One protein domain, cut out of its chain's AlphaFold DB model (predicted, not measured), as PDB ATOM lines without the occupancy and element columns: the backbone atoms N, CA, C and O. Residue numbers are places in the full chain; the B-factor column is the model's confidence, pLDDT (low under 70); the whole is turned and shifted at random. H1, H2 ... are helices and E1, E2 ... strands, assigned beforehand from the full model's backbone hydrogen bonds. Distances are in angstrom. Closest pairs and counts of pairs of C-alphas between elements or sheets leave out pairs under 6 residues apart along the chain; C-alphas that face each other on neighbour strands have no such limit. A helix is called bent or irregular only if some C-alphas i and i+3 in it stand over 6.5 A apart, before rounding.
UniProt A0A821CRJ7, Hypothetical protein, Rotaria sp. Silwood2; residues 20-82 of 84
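What this domain is: This is residues 20 to 82 of the 84 residues of the protein "Hypothetical protein" of Rotaria sp. Silwood2 (UniProt A0A821CRJ7). A small three-stranded parallel sheet forms a slab through the middle, with helix H1 packed on one face and helices H2 and H3 on the other. H1 and H2 run along the strands, H3 stands up from the sheet, and the loop of residues 60 to 66 sticks out. The printed part has 63 residues, with three named strands and three named helices in the order E1, H1, E2, H2, E3, H3; the sheet's order is E2, E1, E3, and the class is mixed, helices and strands. It is compact, with a radius of gyration of the C-alphas of 11.6 A and spans of 30 by 26 by 15 A.

Where its parts are: Find C-alpha 20 at (-36.558, 33.944, -32.996), where strand E1, residues 20 to 23, begins. Next look at C-alpha 30 at (-26.328, 19.470, -25.749); from there helix H1 runs 19.3 A, through residues 30 to 42. Strand E2 is residues 45 to 49, 13.3 A long, helix H2 is residues 52 to 59, 10.3 A, and strand E3 is residues 68 to 72, 12.5 A. Helix H3, residues 74 to 82, runs 13.7 A to C-alpha 82 at (-37.335, 45.373, -19.066); it is neither bent nor irregular, but only just: C-alphas 79 and 82 are 6.5 A apart.

How they stand to each other: Begin at E1, the inner strand. It is parallel to E2 at 12 degrees, with N 22 and O 47 2.8 A apart, within hydrogen-bond range. On its other side it is parallel to E3 at 23 degrees, with N 23 and O 71 at 2.8 A. E1, H1 and E2 form a strand-helix-strand unit, two parallel neighbour strands with a helix between, its crossover right-handed. E2, H2 and E3 form a split one, with E1 between its strands, also right-handed. H1 is on the sheet over E2, at a height of 10.3 A; the closest C-alphas, of Arg 40 and Leu 46, are 6.3 A apart. On the opposite face H2 is over E1, at a height of 9.4 A. On the same face as H2, H3 is over E3, its line rising 51 degrees. H2 and H3 touch at a steep tilt of 41 degrees, the same way, closest at the C-alphas of Pro 52 and Leu 76, 6.1 A. H1 is apart from H2 and H3. Every O i to N i+4 pair is within hydrogen-bond range in H2, against 8 of 9 in H1 and 3 of 5 in H3.

The domain as a whole: Look at Glu 30 and Gln 64 for the two C-alphas farthest apart, 33.5 A. The printed part has no cut, and no link is long. Mean pLDDT of the printed part is 84.0; residues 64 to 65 are under 70.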
ATOM      1  N   ILE A  20     -36.706  34.426 -34.368       87.69
ATOM      2  CA  ILE A  20     -36.558  33.944 -32.996       87.69
ATOM      3  C   ILE A  20     -35.187  34.344 -32.471       87.69
ATOM      4  O   ILE A  20     -34.156  34.004 -33.059       87.69
ATOM      5  N   PHE A  21     -35.189  34.999 -31.316       89.50
ATOM      6  CA  PHE A  21     -33.996  35.251 -30.524       89.50
ATOM      7  C   PHE A  21     -34.081  34.417 -29.248       89.50
ATOM      8  O   PHE A  21     -34.996  34.584 -28.443       89.50
ATOM      9  N   TRP A  22     -33.143  33.489 -29.078       91.31
ATOM     10  CA  TRP A  22     -33.037  32.648 -27.892       91.31
ATOM     11  C   TRP A  22     -31.878  33.133 -27.024       91.31
ATOM     12  O   TRP A  22     -30.717  33.018 -27.412       91.31
ATOM     13  N   LEU A  23     -32.199  33.653 -25.845       91.00
ATOM     14  CA  LEU A  23     -31.257  34.115 -24.838       91.00
ATOM     15  C   LEU A  23     -31.162  33.103 -23.696       91.00
ATOM     16  O   LEU A  23     -32.085  32.973 -22.888       91.00
ATOM     17  N   ASP A  24     -30.039  32.398 -23.627       88.38
ATOM     18  CA  ASP A  24     -29.760  31.418 -22.578       88.38
ATOM     19  C   ASP A  24     -28.251  31.333 -22.300       88.38
ATOM     20  O   ASP A  24     -27.447  31.174 -23.216       88.38
ATOM     21  N   ALA A  25     -27.841  31.397 -21.032       86.44
ATOM     22  CA  ALA A  25     -26.424  31.341 -20.659       86.44
ATOM     23  C   ALA A  25     -25.793  29.973 -20.985       86.44
ATOM     24  O   ALA A  25     -24.580  29.854 -21.145       86.44
ATOM     25  N   LEU A  26     -26.621  28.935 -21.097       87.62
ATOM     26  CA  LEU A  26     -26.262  27.569 -21.450       87.62
ATOM     27  C   LEU A  26     -26.721  27.211 -22.866       87.62
ATOM     28  O   LEU A  26     -26.864  26.030 -23.181       87.62
ATOM     29  N   VAL A  27     -26.939  28.189 -23.752       86.25
ATOM     30  CA  VAL A  27     -27.445  27.954 -25.117       86.25
ATOM     31  C   VAL A  27     -26.585  26.975 -25.933       86.25
ATOM     32  O   VAL A  27     -27.054  26.387 -26.901       86.25
ATOM     33  N   HIS A  28     -25.333  26.741 -25.538       86.38
ATOM     34  CA  HIS A  28     -24.426  25.796 -26.193       86.38
ATOM     35  C   HIS A  28     -24.378  24.394 -25.559       86.38
ATOM     36  O   HIS A  28     -23.576  23.571 -26.004       86.38
ATOM     37  N   ASN A  29     -25.196  24.095 -24.547       91.12
ATOM     38  CA  ASN A  29     -25.287  22.738 -24.003       91.12
ATOM     39  C   ASN A  29     -25.990  21.781 -24.996       91.12
ATOM     40  O   ASN A  29     -26.650  22.206 -25.946       91.12
ATOM     41  N   GLU A  30     -25.823  20.473 -24.799       87.81
ATOM     42  CA  GLU A  30     -26.328  19.470 -25.749       87.81
ATOM     43  C   GLU A  30     -27.863  19.428 -25.835       87.81
ATOM     44  O   GLU A  30     -28.409  19.289 -26.932       87.81
ATOM     45  N   GLU A  31     -28.575  19.632 -24.723       87.50
ATOM     46  CA  GLU A  31     -30.044  19.710 -24.727       87.50
ATOM     47  C   GLU A  31     -30.554  20.903 -25.552       87.50
ATOM     48  O   GLU A  31     -31.395  20.733 -26.441       87.50
ATOM     49  N   ASN A  32     -29.993  22.098 -25.341       88.81
ATOM     50  CA  ASN A  32     -30.371  23.303 -26.078       88.81
ATOM     51  C   ASN A  32     -29.999  23.190 -27.556       88.81
ATOM     52  O   ASN A  32     -30.777  23.621 -28.406       88.81
ATOM     53  N   LYS A  33     -28.868  22.562 -27.904       89.81
ATOM     54  CA  LYS A  33     -28.529  22.260 -29.307       89.81
ATOM     55  C   LYS A  33     -29.575  21.361 -29.965       89.81
ATOM     56  O   LYS A  33     -29.950  21.607 -31.114       89.81
ATOM     57  N   GLY A  34     -30.062  20.346 -29.249       91.50
ATOM     58  CA  GLY A  34     -31.140  19.472 -29.711       91.50
ATOM     59  C   GLY A  34     -32.420  20.255 -30.012       91.50
ATOM     60  O   GLY A  34     -32.960  20.163 -31.118       91.50
ATOM     61  N   ALA A  35     -32.848  21.098 -29.073       90.69
ATOM     62  CA  ALA A  35     -34.025  21.951 -29.232       90.69
ATOM     63  C   ALA A  35     -33.860  22.994 -30.357       90.69
ATOM     64  O   ALA A  35     -34.759  23.177 -31.177       90.69
ATOM     65  N   GLN A  36     -32.690  23.628 -30.473       90.44
ATOM     66  CA  GLN A  36     -32.376  24.560 -31.563       90.44
ATOM     67  C   GLN A  36     -32.450  23.890 -32.933       90.44
ATOM     68  O   GLN A  36     -32.927  24.498 -33.889       90.44
ATOM     69  N   LYS A  37     -31.976  22.645 -33.048       91.12
ATOM     70  CA  LYS A  37     -32.044  21.886 -34.301       91.12
ATOM     71  C   LYS A  37     -33.493  21.634 -34.719       91.12
ATOM     72  O   LYS A  37     -33.806  21.779 -35.897       91.12
ATOM     73  N   GLN A  38     -34.367  21.307 -33.768       90.31
ATOM     74  CA  GLN A  38     -35.798  21.151 -34.036       90.31
ATOM     75  C   GLN A  38     -36.438  22.482 -34.449       90.31
ATOM     76  O   GLN A  38     -37.098  22.539 -35.483       90.31
ATOM     77  N   LEU A  39     -36.178  23.574 -33.729       88.00
ATOM     78  CA  LEU A  39     -36.712  24.898 -34.077       88.00
ATOM     79  C   LEU A  39     -36.260  25.382 -35.459       88.00
ATOM     80  O   LEU A  39     -37.079  25.894 -36.218       88.00
ATOM     81  N   ARG A  40     -34.993  25.162 -35.827       87.75
ATOM     82  CA  ARG A  40     -34.471  25.500 -37.164       87.75
ATOM     83  C   ARG A  40     -35.119  24.703 -38.294       87.75
ATOM     84  O   ARG A  40     -35.034  25.125 -39.438       87.75
ATOM     85  N   SER A  41     -35.748  23.564 -37.998       86.62
ATOM     86  CA  SER A  41     -36.503  22.812 -39.009       86.62
ATOM     87  C   SER A  41     -37.869  23.432 -39.321       86.62
ATOM     88  O   SER A  41     -38.450  23.128 -40.357       86.62
ATOM     89  N   ILE A  42     -38.363  24.305 -38.436       82.56
ATOM     90  CA  ILE A  42     -39.682  24.942 -38.528       82.56
ATOM     91  C   ILE A  42     -39.541  26.422 -38.915       82.56
ATOM     92  O   ILE A  42     -40.370  26.950 -39.650       82.56
ATOM     93  N   ILE A  43     -38.497  27.102 -38.428       79.25
ATOM     94  CA  ILE A  43     -38.295  28.545 -38.598       79.25
ATOM     95  C   ILE A  43     -36.902  28.830 -39.163       79.25
ATOM     96  O   ILE A  43     -35.894  28.344 -38.654       79.25
ATOM     97  N   ASN A  44     -36.846  29.690 -40.184       72.06
ATOM     98  CA  ASN A  44     -35.609  30.014 -40.902       72.06
ATOM     99  C   ASN A  44     -34.641  30.927 -40.132       72.06
ATOM    100  O   ASN A  44     -33.440  30.887 -40.383       72.06
ATOM    101  N   GLN A  45     -35.129  31.766 -39.217       82.12
ATOM    102  CA  GLN A  45     -34.320  32.781 -38.531       82.12
ATOM    103  C   GLN A  45     -34.280  32.511 -37.023       82.12
ATOM    104  O   GLN A  45     -35.003  33.137 -36.253       82.12
ATOM    105  N   LEU A  46     -33.428  31.574 -36.591       88.31
ATOM    106  CA  LEU A  46     -33.109  31.367 -35.173       88.31
ATOM    107  C   LEU A  46     -31.717  31.915 -34.855       88.31
ATOM    108  O   LEU A  46     -30.709  31.375 -35.327       88.31
ATOM    109  N   ARG A  47     -31.661  32.935 -33.998       89.62
ATOM    110  CA  ARG A  47     -30.427  33.497 -33.441       89.62
ATOM    111  C   ARG A  47     -30.346  33.200 -31.948       89.62
ATOM    112  O   ARG A  47     -31.348  33.251 -31.246       89.62
ATOM    113  N   THR A  48     -29.151  32.886 -31.475       91.12
ATOM    114  CA  THR A  48     -28.891  32.472 -30.092       91.12
ATOM    115  C   THR A  48     -27.886  33.410 -29.455       91.12
ATOM    116  O   THR A  48     -26.892  33.733 -30.101       91.12
ATOM    117  N   PHE A  49     -28.116  33.788 -28.204       90.56
ATOM    118  CA  PHE A  49     -27.262  34.697 -27.450       90.56
ATOM    119  C   PHE A  49     -27.040  34.118 -26.058       90.56
ATOM    120  O   PHE A  49     -27.994  33.746 -25.373       90.56
ATOM    121  N   ALA A  50     -25.778  34.027 -25.651       89.25
ATOM    122  CA  ALA A  50     -25.412  33.687 -24.278       89.25
ATOM    123  C   ALA A  50     -25.194  34.941 -23.419       89.25
ATOM    124  O   ALA A  50     -25.260  34.867 -22.192       89.25
ATOM    125  N   ASP A  51     -24.962  36.079 -24.077       87.75
ATOM    126  CA  ASP A  51     -24.673  37.365 -23.466       87.75
ATOM    127  C   ASP A  51     -25.802  38.377 -23.761       87.75
ATOM    128  O   ASP A  51     -26.244  38.496 -24.911       87.75
ATOM    129  N   PRO A  52     -26.319  39.086 -22.742       83.88
ATOM    130  CA  PRO A  52     -27.413  40.024 -22.930       83.88
ATOM    131  C   PRO A  52     -26.964  41.334 -23.593       83.88
ATOM    132  O   PRO A  52     -27.777  41.942 -24.284       83.88
ATOM    133  N   GLU A  53     -25.712  41.770 -23.444       86.94
ATOM    134  CA  GLU A  53     -25.206  42.982 -24.103       86.94
ATOM    135  C   GLU A  53     -25.072  42.758 -25.613       86.94
ATOM    136  O   GLU A  53     -25.551  43.576 -26.400       86.94
ATOM    137  N   GLU A  54     -24.542  41.601 -26.030       88.25
ATOM    138  CA  GLU A  54     -24.489  41.208 -27.448       88.25
ATOM    139  C   GLU A  54     -25.890  41.206 -28.079       88.25
ATOM    140  O   GLU A  54     -26.093  41.658 -29.212       88.25
ATOM    141  N   PHE A  55     -26.879  40.719 -27.328       88.75
ATOM    142  CA  PHE A  55     -28.265  40.748 -27.760       88.75
ATOM    143  C   PHE A  55     -28.804  42.181 -27.894       88.75
ATOM    144  O   PHE A  55     -29.418  42.509 -28.913       88.75
ATOM    145  N   MET A  56     -28.560  43.042 -26.903       86.75
ATOM    146  CA  MET A  56     -29.030  44.433 -26.898       86.75
ATOM    147  C   MET A  56     -28.412  45.270 -28.020       86.75
ATOM    148  O   MET A  56     -29.084  46.126 -28.598       86.75
ATOM    149  N   ASP A  57     -27.169  45.003 -28.409       86.75
ATOM    150  CA  ASP A  57     -26.586  45.634 -29.592       86.75
ATOM    151  C   ASP A  57     -27.265  45.160 -30.880       86.75
ATOM    152  O   ASP A  57     -27.419  45.932 -31.829       86.75
ATOM    153  N   ARG A  58     -27.727  43.905 -30.926       83.75
ATOM    154  CA  ARG A  58     -28.384  43.337 -32.106       83.75
ATOM    155  C   ARG A  58     -29.842  43.756 -32.251       83.75
ATOM    156  O   ARG A  58     -30.273  44.005 -33.378       83.75
ATOM    157  N   VAL A  59     -30.587  43.847 -31.147       82.44
ATOM    158  CA  VAL A  59     -32.024  44.172 -31.156       82.44
ATOM    159  C   VAL A  59     -32.287  45.564 -31.741       82.44
ATOM    160  O   VAL A  59     -33.276  45.764 -32.440       82.44
ATOM    161  N   ARG A  60     -31.340  46.498 -31.575       78.62
ATOM    162  CA  ARG A  60     -31.394  47.863 -32.132       78.62
ATOM    163  C   ARG A  60     -31.519  47.912 -33.656       78.62
ATOM    164  O   ARG A  60     -31.955  48.924 -34.195       78.62
ATOM    165  N   TYR A  61     -31.138  46.839 -34.348       78.75
ATOM    166  CA  TYR A  61     -31.197  46.741 -35.807       78.75
ATOM    167  C   TYR A  61     -32.373  45.894 -36.314       78.75
ATOM    168  O   TYR A  61     -32.456  45.633 -37.517       78.75
ATOM    169  N   ILE A  62     -33.268  45.439 -35.428       77.00
ATOM    170  CA  ILE A  62     -34.479  44.722 -35.836       77.00
ATOM    171  C   ILE A  62     -35.398  45.692 -36.578       77.00
ATOM    172  O   ILE A  62     -35.645  46.816 -36.138       77.00
ATOM    173  N   ARG A  63     -35.888  45.264 -37.744       70.12
ATOM    174  CA  ARG A  63     -36.768  46.079 -38.578       70.12
ATOM    175  C   ARG A  63     -38.141  46.208 -37.927       70.12
ATOM    176  O   ARG A  63     -38.722  45.221 -37.481       70.12
ATOM    177  N   GLN A  64     -38.688  47.422 -37.926       66.38
ATOM    178  CA  GLN A  64     -40.083  47.641 -37.546       66.38
ATOM    179  C   GLN A  64     -40.999  46.844 -38.486       66.38
ATOM    180  O   GLN A  64     -40.901  46.982 -39.704       66.38
ATOM    181  N   GLY A  65     -41.867  46.006 -37.912       64.69
ATOM    182  CA  GLY A  65     -42.780  45.129 -38.652       64.69
ATOM    183  C   GLY A  65     -42.376  43.650 -38.695       64.69
ATOM    184  O   GLY A  65     -43.217  42.827 -39.049       64.69
ATOM    185  N   ASP A  66     -41.154  43.286 -38.284       73.44
ATOM    186  CA  ASP A  66     -40.780  41.877 -38.108       73.44
ATOM    187  C   ASP A  66     -41.369  41.322 -36.804       73.44
ATOM    188  O   ASP A  66     -41.152  41.857 -35.711       73.44
ATOM    189  N   LEU A  67     -42.096  40.206 -36.904       76.81
ATOM    190  CA  LEU A  67     -42.616  39.504 -35.735       76.81
ATOM    191  C   LEU A  67     -41.460  38.808 -35.015       76.81
ATOM    192  O   LEU A  67     -40.872  37.841 -35.502       76.81
ATOM    193  N   THR A  68     -41.127  39.331 -33.839       81.06
ATOM    194  CA  THR A  68     -39.999  38.865 -33.038       81.06
ATOM    195  C   THR A  68     -40.494  38.005 -31.881       81.06
ATOM    196  O   THR A  68     -41.306  38.450 -31.075       81.06
ATOM    197  N   ILE A  69     -39.992  36.772 -31.785       84.44
ATOM    198  CA  ILE A  69     -40.259  35.867 -30.663       84.44
ATOM    199  C   ILE A  69     -38.992  35.767 -29.821       84.44
ATOM    200  O   ILE A  69     -37.923  35.401 -30.317       84.44
ATOM    201  N   LEU A  70     -39.123  36.069 -28.534       87.12
ATOM    202  CA  LEU A  70     -38.028  36.008 -27.577       87.12
ATOM    203  C   LEU A  70     -38.175  34.762 -26.696       87.12
ATOM    204  O   LEU A  70     -39.158  34.622 -25.971       87.12
ATOM    205  N   ILE A  71     -37.192  33.863 -26.741       87.62
ATOM    206  CA  ILE A  71     -37.071  32.740 -25.802       87.62
ATOM    207  C   ILE A  71     -36.005  33.133 -24.786       87.62
ATOM    208  O   ILE A  71     -34.830  33.206 -25.127       87.62
ATOM    209  N   VAL A  72     -36.400  33.408 -23.547       84.12
ATOM    210  CA  VAL A  72     -35.485  33.822 -22.473       84.12
ATOM    211  C   VAL A  72     -35.489  32.816 -21.336       84.12
ATOM    212  O   VAL A  72     -36.547  32.331 -20.936       84.12
ATOM    213  N   SER A  73     -34.317  32.561 -20.759       81.06
ATOM    214  CA  SER A  73     -34.195  31.778 -19.532       81.06
ATOM    215  C   SER A  73     -33.540  32.562 -18.392       81.06
ATOM    216  O   SER A  73     -32.689  33.440 -18.579       81.06
ATOM    217  N   GLY A  74     -33.972  32.242 -17.168       77.88
ATOM    218  CA  GLY A  74     -33.316  32.643 -15.925       77.88
ATOM    219  C   GLY A  74     -32.965  34.132 -15.821       77.88
ATOM    220  O   GLY A  74     -33.834  35.004 -15.838       77.88
ATOM    221  N   LYS A  75     -31.669  34.410 -15.631       74.81
ATOM    222  CA  LYS A  75     -31.136  35.754 -15.357       74.81
ATOM    223  C   LYS A  75     -31.160  36.664 -16.591       74.81
ATOM    224  O   LYS A  75     -31.428  37.848 -16.435       74.81
ATOM    225  N   LEU A  76     -30.943  36.117 -17.789       78.44
ATOM    226  CA  LEU A  76     -30.903  36.893 -19.036       78.44
ATOM    227  C   LEU A  76     -32.250  37.550 -19.335       78.44
ATOM    228  O   LEU A  76     -32.301  38.735 -19.651       78.44
ATOM    229  N   GLY A  77     -33.349  36.816 -19.138       76.88
ATOM    230  CA  GLY A  77     -34.694  37.366 -19.312       76.88
ATOM    231  C   GLY A  77     -34.985  38.552 -18.394       76.88
ATOM    232  O   GLY A  77     -35.605  39.518 -18.820       76.88
ATOM    233  N   ARG A  78     -34.486  38.525 -17.151       78.75
ATOM    234  CA  ARG A  78     -34.679  39.626 -16.190       78.75
ATOM    235  C   ARG A  78     -33.901  40.887 -16.552       78.75
ATOM    236  O   ARG A  78     -34.284  41.954 -16.097       78.75
ATOM    237  N   THR A  79     -32.819  40.759 -17.316       78.50
ATOM    238  CA  THR A  79     -32.020  41.897 -17.782       78.50
ATOM    239  C   THR A  79     -32.572  42.468 -19.084       78.50
ATOM    240  O   THR A  79     -32.633  43.679 -19.225       78.50
ATOM    241  N   VAL A  80     -32.988  41.612 -20.018       80.81
ATOM    242  CA  VAL A  80     -33.338  42.041 -21.380       80.81
ATOM    243  C   VAL A  80     -34.797  42.460 -21.525       80.81
ATOM    244  O   VAL A  80     -35.074  43.441 -22.200       80.81
ATOM    245  N   VAL A  81     -35.741  41.747 -20.900       78.88
ATOM    246  CA  VAL A  81     -37.180  42.042 -21.057       78.88
ATOM    247  C   VAL A  81     -37.562  43.456 -20.588       78.88
ATOM    248  O   VAL A  81     -38.378  44.070 -21.264       78.88
ATOM    249  N   PRO A  82     -37.014  44.005 -19.484       80.19
ATOM    250  CA  PRO A  82     -37.335  45.373 -19.066       80.19
ATOM    251  C   PRO A  82     -36.797  46.479 -19.984       80.19
ATOM    252  O   PRO A  82     -37.279  47.603 -19.900       80.19
TER     253      PRO A  82